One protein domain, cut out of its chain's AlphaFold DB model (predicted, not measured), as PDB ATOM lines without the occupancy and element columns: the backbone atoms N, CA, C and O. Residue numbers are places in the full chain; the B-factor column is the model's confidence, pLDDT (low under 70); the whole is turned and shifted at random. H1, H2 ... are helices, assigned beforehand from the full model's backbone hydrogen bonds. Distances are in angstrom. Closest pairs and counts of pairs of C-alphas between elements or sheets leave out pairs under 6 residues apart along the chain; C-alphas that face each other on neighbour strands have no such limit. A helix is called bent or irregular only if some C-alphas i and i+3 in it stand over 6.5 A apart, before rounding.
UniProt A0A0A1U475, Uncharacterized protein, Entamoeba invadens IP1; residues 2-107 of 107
ATOM      1  N   GLY A   2      65.536   5.857 -40.485       54.03
ATOM      2  CA  GLY A   2      64.178   5.982 -39.917       54.03
ATOM      3  C   GLY A   2      63.842   7.335 -39.265       54.03
ATOM      4  O   GLY A   2      62.686   7.733 -39.291       54.03
ATOM      5  N   ASP A   3      64.835   8.081 -38.763       61.03
ATOM      6  CA  ASP A   3      64.584   9.325 -38.004       61.03
ATOM      7  C   ASP A   3      64.094  10.503 -38.850       61.03
ATOM      8  O   ASP A   3      63.174  11.216 -38.468       61.03
ATOM      9  N   VAL A   4      64.684  10.730 -40.027       64.94
ATOM     10  CA  VAL A   4      64.399  11.948 -40.810       64.94
ATOM     11  C   VAL A   4      62.981  11.939 -41.391       64.94
ATOM     12  O   VAL A   4      62.368  12.994 -41.528       64.94
ATOM     13  N   ALA A   5      62.454  10.761 -41.737       70.12
ATOM     14  CA  ALA A   5      61.083  10.625 -42.226       70.12
ATOM     15  C   ALA A   5      60.069  10.879 -41.101       70.12
ATOM     16  O   ALA A   5      59.124  11.638 -41.297       70.12
ATOM     17  N   HIS A   6      60.329  10.325 -39.916       70.00
ATOM     18  CA  HIS A   6      59.471  10.499 -38.751       70.00
ATOM     19  C   HIS A   6      59.441  11.955 -38.257       70.00
ATOM     20  O   HIS A   6      58.370  12.514 -38.045       70.00
ATOM     21  N   VAL A   7      60.600  12.620 -38.178       70.75
ATOM     22  CA  VAL A   7      60.684  14.043 -37.796       70.75
ATOM     23  C   VAL A   7      59.898  14.936 -38.763       70.75
ATOM     24  O   VAL A   7      59.219  15.867 -38.332       70.75
ATOM     25  N   LYS A   8      59.950  14.648 -40.070       76.75
ATOM     26  CA  LYS A   8      59.171  15.389 -41.075       76.75
ATOM     27  C   LYS A   8      57.670  15.176 -40.916       76.75
ATOM     28  O   LYS A   8      56.922  16.142 -41.010       76.75
ATOM     29  N   GLU A   9      57.240  13.946 -40.658       83.00
ATOM     30  CA  GLU A   9      55.829  13.618 -40.434       83.00
ATOM     31  C   GLU A   9      55.277  14.311 -39.180       83.00
ATOM     32  O   GLU A   9      54.195  14.901 -39.221       83.00
ATOM     33  N   VAL A  10      56.043  14.319 -38.087       83.75
ATOM     34  CA  VAL A  10      55.688  15.018 -36.843       83.75
ATOM     35  C   VAL A  10      55.573  16.525 -37.072       83.75
ATOM     36  O   VAL A  10      54.575  17.130 -36.672       83.75
ATOM     37  N   ALA A  11      56.552  17.127 -37.757       83.25
ATOM     38  CA  ALA A  11      56.542  18.553 -38.079       83.25
ATOM     39  C   ALA A  11      55.344  18.930 -38.963       83.25
ATOM     40  O   ALA A  11      54.628  19.878 -38.644       83.25
ATOM     41  N   GLN A  12      55.072  18.146 -40.009       89.31
ATOM     42  CA  GLN A  12      53.938  18.365 -40.907       89.31
ATOM     43  C   GLN A  12      52.593  18.205 -40.184       89.31
ATOM     44  O   GLN A  12      51.688  19.011 -40.376       89.31
ATOM     45  N   THR A  13      52.460  17.195 -39.322       90.69
ATOM     46  CA  THR A  13      51.238  16.976 -38.528       90.69
ATOM     47  C   THR A  13      50.993  18.139 -37.565       90.69
ATOM     48  O   THR A  13      49.851  18.555 -37.361       90.69
ATOM     49  N   ARG A  14      52.063  18.679 -36.966       89.75
ATOM     50  CA  ARG A  14      51.984  19.861 -36.103       89.75
ATOM     51  C   ARG A  14      51.590  21.101 -36.906       89.75
ATOM     52  O   ARG A  14      50.728  21.842 -36.453       89.75
ATOM     53  N   GLU A  15      52.172  21.311 -38.083       91.69
ATOM     54  CA  GLU A  15      51.825  22.425 -38.973       91.69
ATOM     55  C   GLU A  15      50.351  22.367 -39.408       91.69
ATOM     56  O   GLU A  15      49.626  23.336 -39.188       91.69
ATOM     57  N   GLU A  16      49.870  21.203 -39.871       93.12
ATOM     58  CA  GLU A  16      48.456  20.961 -40.215       93.12
ATOM     59  C   GLU A  16      47.532  21.334 -39.048       93.12
ATOM     60  O   GLU A  16      46.529  22.034 -39.216       93.12
ATOM     61  N   PHE A  17      47.871  20.887 -37.837       93.31
ATOM     62  CA  PHE A  17      47.085  21.220 -36.657       93.31
ATOM     63  C   PHE A  17      47.083  22.723 -36.369       93.31
ATOM     64  O   PHE A  17      46.021  23.276 -36.085       93.31
ATOM     65  N   MET A  18      48.241  23.388 -36.423       93.00
ATOM     66  CA  MET A  18      48.345  24.811 -36.097       93.00
ATOM     67  C   MET A  18      47.586  25.675 -37.104       93.00
ATOM     68  O   MET A  18      46.883  26.598 -36.692       93.00
ATOM     69  N   GLU A  19      47.643  25.345 -38.395       93.56
ATOM     70  CA  GLU A  19      46.837  26.009 -39.425       93.56
ATOM     71  C   GLU A  19      45.339  25.900 -39.117       93.56
ATOM     72  O   GLU A  19      44.637  26.912 -39.072       93.56
ATOM     73  N   LEU A  20      44.851  24.691 -38.814       92.25
ATOM     74  CA  LEU A  20      43.450  24.465 -38.445       92.25
ATOM     75  C   LEU A  20      43.069  25.195 -37.150       92.25
ATOM     76  O   LEU A  20      41.986  25.781 -37.052       92.25
ATOM     77  N   TYR A  21      43.955  25.170 -36.153       89.69
ATOM     78  CA  TYR A  21      43.726  25.774 -34.847       89.69
ATOM     79  C   TYR A  21      43.637  27.297 -34.941       89.69
ATOM     80  O   TYR A  21      42.732  27.886 -34.352       89.69
ATOM     81  N   PHE A  22      44.519  27.952 -35.696       89.06
ATOM     82  CA  PHE A  22      44.488  29.408 -35.839       89.06
ATOM     83  C   PHE A  22      43.429  29.894 -36.827       89.06
ATOM     84  O   PHE A  22      42.836  30.945 -36.590       89.06
ATOM     85  N   ALA A  23      43.142  29.133 -37.887       92.31
ATOM     86  CA  ALA A  23      42.087  29.490 -38.829       92.31
ATOM     87  C   ALA A  23      40.693  29.375 -38.197       92.31
ATOM     88  O   ALA A  23      39.822  30.200 -38.476       92.31
ATOM     89  N   ASN A  24      40.454  28.356 -37.356       90.06
ATOM     90  CA  ASN A  24      39.123  28.106 -36.805       90.06
ATOM     91  C   ASN A  24      39.130  27.351 -35.463       90.06
ATOM     92  O   ASN A  24      38.545  26.271 -35.312       90.06
ATOM     93  N   LYS A  25      39.761  27.959 -34.449       87.12
ATOM     94  CA  LYS A  25      39.891  27.406 -33.089       87.12
ATOM     95  C   LYS A  25      38.577  26.874 -32.524       87.12
ATOM     96  O   LYS A  25      38.543  25.776 -31.976       87.12
ATOM     97  N   HIS A  26      37.498  27.649 -32.624       86.75
ATOM     98  CA  HIS A  26      36.220  27.277 -32.018       86.75
ATOM     99  C   HIS A  26      35.657  25.993 -32.637       86.75
ATOM    100  O   HIS A  26      35.344  25.051 -31.911       86.75
ATOM    101  N   GLN A  27      35.604  25.916 -33.971       88.19
ATOM    102  CA  GLN A  27      35.087  24.738 -34.665       88.19
ATOM    103  C   GLN A  27      35.960  23.501 -34.438       88.19
ATOM    104  O   GLN A  27      35.433  22.399 -34.269       88.19
ATOM    105  N   LEU A  28      37.287  23.666 -34.399       88.12
ATOM    106  CA  LEU A  28      38.205  22.568 -34.111       88.12
ATOM    107  C   LEU A  28      37.965  21.998 -32.706       88.12
ATOM    108  O   LEU A  28      37.831  20.784 -32.545       88.12
ATOM    109  N   ILE A  29      37.842  22.868 -31.703       85.81
ATOM    110  CA  ILE A  29      37.564  22.471 -30.318       85.81
ATOM    111  C   ILE A  29      36.217  21.749 -30.207       85.81
ATOM    112  O   ILE A  29      36.150  20.688 -29.588       85.81
ATOM    113  N   GLU A  30      35.159  22.260 -30.837       84.38
ATOM    114  CA  GLU A  30      33.843  21.604 -30.829       84.38
ATOM    115  C   GLU A  30      33.856  20.255 -31.566       84.38
ATOM    116  O   GLU A  30      33.211  19.296 -31.137       84.38
ATOM    117  N   THR A  31      34.664  20.127 -32.621       87.25
ATOM    118  CA  THR A  31      34.870  18.851 -33.321       87.25
ATOM    119  C   THR A  31      35.541  17.824 -32.414       87.25
ATOM    120  O   THR A  31      35.106  16.672 -32.357       87.25
ATOM    121  N   ILE A  32      36.585  18.228 -31.685       85.50
ATOM    122  CA  ILE A  32      37.274  17.364 -30.720       85.50
ATOM    123  C   ILE A  32      36.294  16.940 -29.622       85.50
ATOM    124  O   ILE A  32      36.152  15.745 -29.381       85.50
ATOM    125  N   LYS A  33      35.548  17.878 -29.023       80.25
ATOM    126  CA  LYS A  33      34.523  17.564 -28.010       80.25
ATOM    127  C   LYS A  33      33.477  16.582 -28.520       80.25
ATOM    128  O   LYS A  33      33.178  15.606 -27.844       80.25
ATOM    129  N   THR A  34      32.949  16.810 -29.720       82.88
ATOM    130  CA  THR A  34      31.944  15.925 -30.321       82.88
ATOM    131  C   THR A  34      32.489  14.511 -30.482       82.88
ATOM    132  O   THR A  34      31.810  13.547 -30.141       82.88
ATOM    133  N   LYS A  35      33.738  14.373 -30.946       82.50
ATOM    134  CA  LYS A  35      34.399  13.068 -31.035       82.50
ATOM    135  C   LYS A  35      34.565  12.426 -29.664       82.50
ATOM    136  O   LYS A  35      34.273  11.250 -29.543       82.50
ATOM    137  N   LEU A  36      34.980  13.179 -28.646       78.12
ATOM    138  CA  LEU A  36      35.109  12.675 -27.275       78.12
ATOM    139  C   LEU A  36      33.780  12.138 -26.735       78.12
ATOM    140  O   LEU A  36      33.754  11.050 -26.177       78.12
ATOM    141  N   LEU A  37      32.674  12.854 -26.959       74.81
ATOM    142  CA  LEU A  37      31.336  12.425 -26.531       74.81
ATOM    143  C   LEU A  37      30.842  11.162 -27.249       74.81
ATOM    144  O   LEU A  37      30.021  10.428 -26.708       74.81
ATOM    145  N   GLN A  38      31.319  10.910 -28.468       76.38
ATOM    146  CA  GLN A  38      30.993   9.701 -29.229       76.38
ATOM    147  C   GLN A  38      31.792   8.475 -28.770       76.38
ATOM    148  O   GLN A  38      31.459   7.356 -29.162       76.38
ATOM    149  N   LEU A  39      32.846   8.662 -27.973       72.38
ATOM    150  CA  LEU A  39      33.652   7.566 -27.450       72.38
ATOM    151  C   LEU A  39      32.964   7.026 -26.196       72.38
ATOM    152  O   LEU A  39      32.955   7.659 -25.146       72.38
ATOM    153  N   SER A  40      32.372   5.842 -26.319       60.22
ATOM    154  CA  SER A  40      31.730   5.117 -25.217       60.22
ATOM    155  C   SER A  40      32.712   4.278 -24.389       60.22
ATOM    156  O   SER A  40      32.333   3.714 -23.364       60.22
ATOM    157  N   GLU A  41      33.969   4.174 -24.822       64.56
ATOM    158  CA  GLU A  41      34.965   3.281 -24.233       64.56
ATOM    159  C   GLU A  41      35.765   3.971 -23.121       64.56
ATOM    160  O   GLU A  41      36.488   4.945 -23.348       64.56
ATOM    161  N   SER A  42      35.690   3.413 -21.909       68.31
ATOM    162  CA  SER A  42      36.386   3.940 -20.726       68.31
ATOM    163  C   SER A  42      37.908   4.001 -20.902       68.31
ATOM    164  O   SER A  42      38.556   4.900 -20.364       68.31
ATOM    165  N   THR A  43      38.488   3.090 -21.689       75.12
ATOM    166  CA  THR A  43      39.934   3.035 -21.949       75.12
ATOM    167  C   THR A  43      40.417   4.255 -22.734       75.12
ATOM    168  O   THR A  43      41.416   4.863 -22.358       75.12
ATOM    169  N   ILE A  44      39.685   4.674 -23.769       78.31
ATOM    170  CA  ILE A  44      40.052   5.821 -24.616       78.31
ATOM    171  C   ILE A  44      39.992   7.121 -23.810       78.31
ATOM    172  O   ILE A  44      40.909   7.941 -23.865       78.31
ATOM    173  N   ILE A  45      38.940   7.282 -23.004       78.69
ATOM    174  CA  ILE A  45      38.799   8.431 -22.103       78.69
ATOM    175  C   ILE A  45      39.955   8.455 -21.094       78.69
ATOM    176  O   ILE A  45      40.540   9.511 -20.862       78.69
ATOM    177  N   THR A  46      40.338   7.297 -20.549       81.56
ATOM    178  CA  THR A  46      41.464   7.182 -19.609       81.56
ATOM    179  C   THR A  46      42.780   7.660 -20.226       81.56
ATOM    180  O   THR A  46      43.535   8.380 -19.576       81.56
ATOM    181  N   GLU A  47      43.066   7.309 -21.480       86.50
ATOM    182  CA  GLU A  47      44.288   7.766 -22.158       86.50
ATOM    183  C   GLU A  47      44.278   9.284 -22.411       86.50
ATOM    184  O   GLU A  47      45.279   9.961 -22.187       86.50
ATOM    185  N   ILE A  48      43.135   9.859 -22.784       83.69
ATOM    186  CA  ILE A  48      42.995  11.311 -23.001       83.69
ATOM    187  C   ILE A  48      43.185  12.081 -21.694       83.69
ATOM    188  O   ILE A  48      43.855  13.113 -21.652       83.69
ATOM    189  N   VAL A  49      42.660  11.534 -20.603       79.88
ATOM    190  CA  VAL A  49      42.853  12.062 -19.257       79.88
ATOM    191  C   VAL A  49      44.334  12.091 -18.869       79.88
ATOM    192  O   VAL A  49      44.790  13.103 -18.343       79.88
ATOM    193  N   LYS A  50      45.118  11.054 -19.192       81.81
ATOM    194  CA  LYS A  50      46.577  11.053 -18.960       81.81
ATOM    195  C   LYS A  50      47.298  12.187 -19.695       81.81
ATOM    196  O   LYS A  50      48.233  12.763 -19.143       81.81
ATOM    197  N   MET A  51      46.871  12.534 -20.911       84.75
ATOM    198  CA  MET A  51      47.461  13.660 -21.655       84.75
ATOM    199  C   MET A  51      47.180  14.998 -20.976       84.75
ATOM    200  O   MET A  51      48.063  15.844 -20.908       84.75
ATOM    201  N   ILE A  52      45.971  15.167 -20.440       78.69
ATOM    202  CA  ILE A  52      45.569  16.380 -19.719       78.69
ATOM    203  C   ILE A  52      46.308  16.485 -18.382       78.69
ATOM    204  O   ILE A  52      46.782  17.564 -18.039       78.69
ATOM    205  N   TYR A  53      46.467  15.368 -17.661       72.38
ATOM    206  CA  TYR A  53      47.253  15.310 -16.423       72.38
ATOM    207  C   TYR A  53      48.687  15.788 -16.621       72.38
ATOM    208  O   TYR A  53      49.235  16.466 -15.762       72.38
ATOM    209  N   ARG A  54      49.295  15.461 -17.764       72.00
ATOM    210  CA  ARG A  54      50.651  15.914 -18.066       72.00
ATOM    211  C   ARG A  54      50.753  17.441 -18.194       72.00
ATOM    212  O   ARG A  54      51.821  17.991 -17.949       72.00
ATOM    213  N   ASP A  55      49.673  18.095 -18.606       69.75
ATOM    214  CA  ASP A  55      49.629  19.537 -18.846       69.75
ATOM    215  C   ASP A  55      49.328  20.335 -17.577       69.75
ATOM    216  O   ASP A  55      49.913  21.392 -17.349       69.75
ATOM    217  N   ASN A  56      48.385  19.861 -16.752       63.09
ATOM    218  CA  ASN A  56      47.941  20.607 -15.579       63.09
ATOM    219  C   ASN A  56      47.175  19.732 -14.563       63.09
ATOM    220  O   ASN A  56      46.057  19.283 -14.830       63.09
ATOM    221  N   ASP A  57      47.714  19.609 -13.345       59.28
ATOM    222  CA  ASP A  57      47.086  18.911 -12.206       59.28
ATOM    223  C   ASP A  57      45.761  19.553 -11.739       59.28
ATOM    224  O   ASP A  57      45.029  18.989 -10.923       59.28
ATOM    225  N   THR A  58      45.399  20.737 -12.240       55.78
ATOM    226  CA  THR A  58      44.203  21.471 -11.791       55.78
ATOM    227  C   THR A  58      42.887  20.849 -12.294       55.78
ATOM    228  O   THR A  58      41.851  20.994 -11.643       55.78
ATOM    229  N   PHE A  59      42.888  20.111 -13.413       56.53
ATOM    230  CA  PHE A  59      41.658  19.535 -14.002       56.53
ATOM    231  C   PHE A  59      41.278  18.147 -13.453       56.53
ATOM    232  O   PHE A  59      40.198  17.628 -13.751       56.53
ATOM    233  N   THR A  60      42.126  17.588 -12.589       52.66
ATOM    234  CA  THR A  60      42.035  16.265 -11.949       52.66
ATOM    235  C   THR A  60      40.647  15.931 -11.398       52.66
ATOM    236  O   THR A  60      40.078  14.882 -11.693       52.66
ATOM    237  N   ASN A  61      40.048  16.849 -10.638       47.41
ATOM    238  CA  ASN A  61      38.803  16.574  -9.916       47.41
ATOM    239  C   ASN A  61      37.543  16.683 -10.784       47.41
ATOM    240  O   ASN A  61      36.496  16.164 -10.406       47.41
ATOM    241  N   GLN A  62      37.618  17.351 -11.939       51.34
ATOM    242  CA  GLN A  62      36.453  17.546 -12.807       51.34
ATOM    243  C   GLN A  62      36.242  16.356 -13.744       51.34
ATOM    244  O   GLN A  62      35.103  16.002 -14.029       51.34
ATOM    245  N   ILE A  63      37.323  15.694 -14.175       53.31
ATOM    246  CA  ILE A  63      37.231  14.602 -15.150       53.31
ATOM    247  C   ILE A  63      36.947  13.240 -14.486       53.31
ATOM    248  O   ILE A  63      36.266  12.400 -15.073       53.31
ATOM    249  N   MET A  64      37.390  13.022 -13.240       48.22
ATOM    250  CA  MET A  64      37.198  11.742 -12.532       48.22
ATOM    251  C   MET A  64      35.738  11.422 -12.158       48.22
ATOM    252  O   MET A  64      35.426  10.271 -11.866       48.22
ATOM    253  N   CYS A  65      34.825  12.396 -12.204       42.91
ATOM    254  CA  CYS A  65      33.429  12.217 -11.788       42.91
ATOM    255  C   CYS A  65      32.471  11.783 -12.914       42.91
ATOM    256  O   CYS A  65      31.258  11.829 -12.723       42.91
ATOM    257  N   GLY A  66      32.963  11.420 -14.104       47.50
ATOM    258  CA  GLY A  66      32.110  11.011 -15.235       47.50
ATOM    259  C   GLY A  66      31.292  12.146 -15.875       47.50
ATOM    260  O   GLY A  66      30.689  11.951 -16.926       47.50
ATOM    261  N   ASN A  67      31.323  13.351 -15.300       51.59
ATOM    262  CA  ASN A  67      30.890  14.586 -15.942       51.59
ATOM    263  C   ASN A  67      32.074  15.165 -16.712       51.59
ATOM    264  O   ASN A  67      32.877  15.918 -16.171       51.59
ATOM    265  N   PHE A  68      32.195  14.814 -17.989       55.53
ATOM    266  CA  PHE A  68      33.225  15.367 -18.864       55.53
ATOM    267  C   PHE A  68      32.890  16.827 -19.239       55.53
ATOM    268  O   PHE A  68      32.630  17.148 -20.394       55.53
ATOM    269  N   THR A  69      32.881  17.746 -18.269       58.56
ATOM    270  CA  THR A  69      32.816  19.202 -18.499       58.56
ATOM    271  C   THR A  69      34.209  19.765 -18.772       58.56
ATOM    272  O   THR A  69      34.583  20.815 -18.258       58.56
ATOM    273  N   LEU A  70      35.017  19.040 -19.550       67.88
ATOM    274  CA  LEU A  70      36.355  19.477 -19.908       67.88
ATOM    275  C   LEU A  70      36.256  20.658 -20.875       67.88
ATOM    276  O   LEU A  70      35.920  20.501 -22.055       67.88
ATOM    277  N   ASP A  71      36.588  21.849 -20.388       71.94
ATOM    278  CA  ASP A  71      36.766  22.992 -21.266       71.94
ATOM    279  C   ASP A  71      38.145  22.937 -21.932       71.94
ATOM    280  O   ASP A  71      39.127  23.480 -21.430       71.94
ATOM    281  N   LEU A  72      38.210  22.305 -23.110       73.88
ATOM    282  CA  LEU A  72      39.425  22.219 -23.932       73.88
ATOM    283  C   LEU A  72      40.053  23.588 -24.258       73.88
ATOM    284  O   LEU A  72      41.207  23.645 -24.669       73.88
ATOM    285  N   ARG A  73      39.317  24.700 -24.098       76.25
ATOM    286  CA  ARG A  73      39.855  26.057 -24.300       76.25
ATOM    287  C   ARG A  73      40.836  26.474 -23.206       76.25
ATOM    288  O   ARG A  73      41.579  27.425 -23.429       76.25
ATOM    289  N   MET A  74      40.804  25.802 -22.056       77.88
ATOM    290  CA  MET A  74      41.686  26.067 -20.919       77.88
ATOM    291  C   MET A  74      42.982  25.249 -20.955       77.88
ATOM    292  O   MET A  74      43.864  25.493 -20.138       77.88
ATOM    293  N   LEU A  75      43.091  24.286 -21.871       79.00
ATOM    294  CA  LEU A  75      44.294  23.476 -22.053       79.00
ATOM    295  C   LEU A  75      45.332  24.224 -22.893       79.00
ATOM    296  O   LEU A  75      44.973  25.042 -23.751       79.00
ATOM    297  N   HIS A  76      46.610  23.896 -22.697       85.94
ATOM    298  CA  HIS A  76      47.660  24.359 -23.594       85.94
ATOM    299  C   HIS A  76      47.419  23.837 -25.015       85.94
ATOM    300  O   HIS A  76      46.838  22.766 -25.231       85.94
ATOM    301  N   VAL A  77      47.855  24.613 -26.008       87.00
ATOM    302  CA  VAL A  77      47.671  24.266 -27.424       87.00
ATOM    303  C   VAL A  77      48.343  22.933 -27.756       87.00
ATOM    304  O   VAL A  77      47.780  22.144 -28.515       87.00
ATOM    305  N   GLU A  78      49.470  22.629 -27.112       87.75
ATOM    306  CA  GLU A  78      50.171  21.352 -27.217       87.75
ATOM    307  C   GLU A  78      49.312  20.178 -26.732       87.75
ATOM    308  O   GLU A  78      49.287  19.122 -27.357       87.75
ATOM    309  N   THR A  79      48.550  20.347 -25.658       87.50
ATOM    310  CA  THR A  79      47.686  19.286 -25.122       87.50
ATOM    311  C   THR A  79      46.482  19.057 -26.013       87.50
ATOM    312  O   THR A  79      46.125  17.912 -26.296       87.50
ATOM    313  N   VAL A  80      45.888  20.133 -26.536       88.69
ATOM    314  CA  VAL A  80      44.822  20.027 -27.543       88.69
ATOM    315  C   VAL A  80      45.338  19.323 -28.802       88.69
ATOM    316  O   VAL A  80      44.628  18.486 -29.360       88.69
ATOM    317  N   PHE A  81      46.574  19.612 -29.215       91.38
ATOM    318  CA  PHE A  81      47.239  18.932 -30.325       91.38
ATOM    319  C   PHE A  81      47.380  17.427 -30.074       91.38
ATOM    320  O   PHE A  81      46.945  16.632 -30.907       91.38
ATOM    321  N   LEU A  82      47.913  17.020 -28.919       91.19
ATOM    322  CA  LEU A  82      48.089  15.603 -28.579       91.19
ATOM    323  C   LEU A  82      46.751  14.848 -28.551       91.19
ATOM    324  O   LEU A  82      46.649  13.758 -29.116       91.19
ATOM    325  N   ILE A  83      45.705  15.451 -27.976       89.56
ATOM    326  CA  ILE A  83      44.348  14.882 -27.978       89.56
ATOM    327  C   ILE A  83      43.829  14.742 -29.412       89.56
ATOM    328  O   ILE A  83      43.261  13.711 -29.776       89.56
ATOM    329  N   TRP A  84      44.022  15.761 -30.251       91.56
ATOM    330  CA  TRP A  84      43.587  15.731 -31.644       91.56
ATOM    331  C   TRP A  84      44.277  14.623 -32.446       91.56
ATOM    332  O   TRP A  84      43.591  13.884 -33.158       91.56
ATOM    333  N   VAL A  85      45.594  14.456 -32.291       91.38
ATOM    334  CA  VAL A  85      46.359  13.362 -32.915       91.38
ATOM    335  C   VAL A  85      45.850  12.008 -32.428       91.38
ATOM    336  O   VAL A  85      45.513  11.144 -33.236       91.38
ATOM    337  N   PHE A  86      45.708  11.834 -31.115       90.12
ATOM    338  CA  PHE A  86      45.236  10.582 -30.531       90.12
ATOM    339  C   PHE A  86      43.871  10.161 -31.078       90.12
ATOM    340  O   PHE A  86      43.688   9.017 -31.484       90.12
ATOM    341  N   LEU A  87      42.925  11.095 -31.187       88.44
ATOM    342  CA  LEU A  87      41.597  10.821 -31.743       88.44
ATOM    343  C   LEU A  87      41.607  10.448 -33.233       88.44
ATOM    344  O   LEU A  87      40.654   9.822 -33.707       88.44
ATOM    345  N   ARG A  88      42.629  10.854 -33.999       88.00
ATOM    346  CA  ARG A  88      42.812  10.422 -35.396       88.00
ATOM    347  C   ARG A  88      43.363   9.000 -35.460       88.00
ATOM    348  O   ARG A  88      42.883   8.207 -36.269       88.00
ATOM    349  N   GLU A  89      44.317   8.683 -34.592       86.69
ATOM    350  CA  GLU A  89      45.082   7.438 -34.659       86.69
ATOM    351  C   GLU A  89      44.446   6.273 -33.887       86.69
ATOM    352  O   GLU A  89      44.578   5.130 -34.312       86.69
ATOM    353  N   VAL A  90      43.662   6.523 -32.833       83.62
ATOM    354  CA  VAL A  90      43.040   5.461 -32.012       83.62
ATOM    355  C   VAL A  90      42.086   4.557 -32.808       83.62
ATOM    356  O   VAL A  90      41.911   3.387 -32.492       83.62
ATOM    357  N   LYS A  91      41.506   5.060 -33.908       79.94
ATOM    358  CA  LYS A  91      40.697   4.239 -34.832       79.94
ATOM    359  C   LYS A  91      41.534   3.292 -35.693       79.94
ATOM    360  O   LYS A  91      41.008   2.299 -36.186       79.94
ATOM    361  N   ARG A  92      42.798   3.637 -35.937       83.81
ATOM    362  CA  ARG A  92      43.749   2.847 -36.733       83.81
ATOM    363  C   ARG A  92      44.533   1.880 -35.854       83.81
ATOM    364  O   ARG A  92      44.858   0.786 -36.300       83.81
ATOM    365  N   VAL A  93      44.807   2.288 -34.618       83.19
ATOM    366  CA  VAL A  93      45.592   1.547 -33.631       83.19
ATOM    367  C   VAL A  93      44.763   1.432 -32.342       83.19
ATOM    368  O   VAL A  93      44.832   2.320 -31.495       83.19
ATOM    369  N   PRO A  94      43.964   0.360 -32.181       74.94
ATOM    370  CA  PRO A  94      43.047   0.205 -31.044       74.94
ATOM    371  C   PRO A  94      43.732   0.173 -29.668       74.94
ATOM    372  O   PRO A  94      43.143   0.599 -28.681       74.94
ATOM    373  N   ASP A  95      44.991  -0.274 -29.607       84.00
ATOM    374  CA  ASP A  95      45.787  -0.349 -28.372       84.00
ATOM    375  C   ASP A  95      46.697   0.872 -28.157       84.00
ATOM    376  O   ASP A  95      47.619   0.839 -27.335       84.00
ATOM    377  N   LEU A  96      46.472   1.952 -28.912       85.94
ATOM    378  CA  LEU A  96      47.268   3.168 -28.813       85.94
ATOM    379  C   LEU A  96      47.181   3.758 -27.405       85.94
ATOM    380  O   LEU A  96      46.100   4.032 -26.880       85.94
ATOM    381  N   ARG A  97      48.344   3.995 -26.803       89.38
ATOM    382  CA  ARG A  97      48.488   4.592 -25.475       89.38
ATOM    383  C   ARG A  97      48.867   6.058 -25.565       89.38
ATOM    384  O   ARG A  97      49.571   6.479 -26.485       89.38
ATOM    385  N   ALA A  98      48.482   6.823 -24.547       86.62
ATOM    386  CA  ALA A  98      48.810   8.238 -24.470       86.62
ATOM    387  C   ALA A  98      50.316   8.501 -24.527       86.62
ATOM    388  O   ALA A  98      50.766   9.388 -25.246       86.62
ATOM    389  N   GLU A  99      51.086   7.682 -23.811       87.88
ATOM    390  CA  GLU A  99      52.548   7.755 -23.730       87.88
ATOM    391  C   GLU A  99      53.224   7.609 -25.096       87.88
ATOM    392  O   GLU A  99      54.235   8.260 -25.344       87.88
ATOM    393  N   GLN A 100      52.647   6.814 -26.004       87.69
ATOM    394  CA  GLN A 100      53.185   6.636 -27.352       87.69
ATOM    395  C   GLN A 100      53.032   7.922 -28.165       87.69
ATOM    396  O   GLN A 100      54.007   8.399 -28.730       87.69
ATOM    397  N   ILE A 101      51.844   8.534 -28.172       87.38
ATOM    398  CA  ILE A 101      51.621   9.819 -28.859       87.38
ATOM    399  C   ILE A 101      52.489  10.920 -28.253       87.38
ATOM    400  O   ILE A 101      53.169  11.656 -28.959       87.38
ATOM    401  N   ILE A 102      52.518  10.991 -26.932       86.44
ATOM    402  CA  ILE A 102      53.357  11.916 -26.184       86.44
ATOM    403  C   ILE A 102      54.837  11.807 -26.598       86.44
ATOM    404  O   ILE A 102      55.461  12.827 -26.884       86.44
ATOM    405  N   ALA A 103      55.387  10.591 -26.662       85.25
ATOM    406  CA  ALA A 103      56.787  10.369 -27.012       85.25
ATOM    407  C   ALA A 103      57.101  10.756 -28.465       85.25
ATOM    408  O   ALA A 103      58.186  11.259 -28.739       85.25
ATOM    409  N   LEU A 104      56.151  10.552 -29.381       83.12
ATOM    410  CA  LEU A 104      56.323  10.856 -30.804       83.12
ATOM    411  C   LEU A 104      56.241  12.363 -31.100       83.12
ATOM    412  O   LEU A 104      56.895  12.845 -32.017       83.12
ATOM    413  N   TYR A 105      55.444  13.118 -30.337       81.31
ATOM    414  CA  TYR A 105      55.041  14.481 -30.711       81.31
ATOM    415  C   TYR A 105      55.542  15.597 -29.776       81.31
ATOM    416  O   TYR A 105      55.171  16.760 -29.965       81.31
ATOM    417  N   GLN A 106      56.390  15.278 -28.795       69.06
ATOM    418  CA  GLN A 106      57.015  16.250 -27.877       69.06
ATOM    419  C   GLN A 106      58.541  16.367 -28.026       69.06
ATOM    420  O   GLN A 106      59.227  16.704 -27.063       69.06
ATOM    421  N   ILE A 107      59.052  16.108 -29.234       53.12
ATOM    422  CA  ILE A 107      60.433  16.423 -29.635       53.12
ATOM    423  C   ILE A 107      60.660  17.940 -29.605       53.12
ATOM    424  O   ILE A 107      59.744  18.681 -30.051       53.12
TER     425      ILE A 107
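This is residues 2 to 107 of the 107 residues of an uncharacterized protein of Entamoeba invadens IP1 (UniProt A0A0A1U475). The long helix H1 is bent into a V with H4 in its mouth; H2 and H5 pack on H4, and short H3 folds back on H2. The 106 printed residues, with five named helices in order H1 to H5, are all helix by class. The whole is compact, radius of gyration of the C-alphas 13.6 A, spanning 42 by 31 by 25 A.

H1, residues 3 to 38, was assigned as one helix by its hydrogen bonds but is bent: C-alphas 23 and 26 are 9.3 A apart, and arms H1a, 3 to 23, and H1b, 26 to 38, stand at 69 degrees, a tilt only just steep. H2, residues 42 to 55, touches H4, residues 77 to 89, at a shallow 24 degrees, opposite ways; Ile 48 and Ile 83 have the closest C-alphas, 6.3 A. H3, residues 57 to 63, irregular with C-alphas 58 and 61 7.5 A apart, makes a hairpin with H2. Every O i to N i+4 pair is within hydrogen-bond range in H1a, H1b and H4, 9 of 10 in H2, 1 of 3 in H3, with 1 of 4 O i to N i+3.

H1a begins at C-alpha 3 (64.584, 9.325, -38.004) and is 30.2 A long from first to last C-alpha; H5, residues 98 to 105, ends at C-alpha 105 (55.041, 14.481, -30.711).

The printed part has no cut; H3 to H4 is a long link; pLDDT is under 70 at residues 55 to 70, among others.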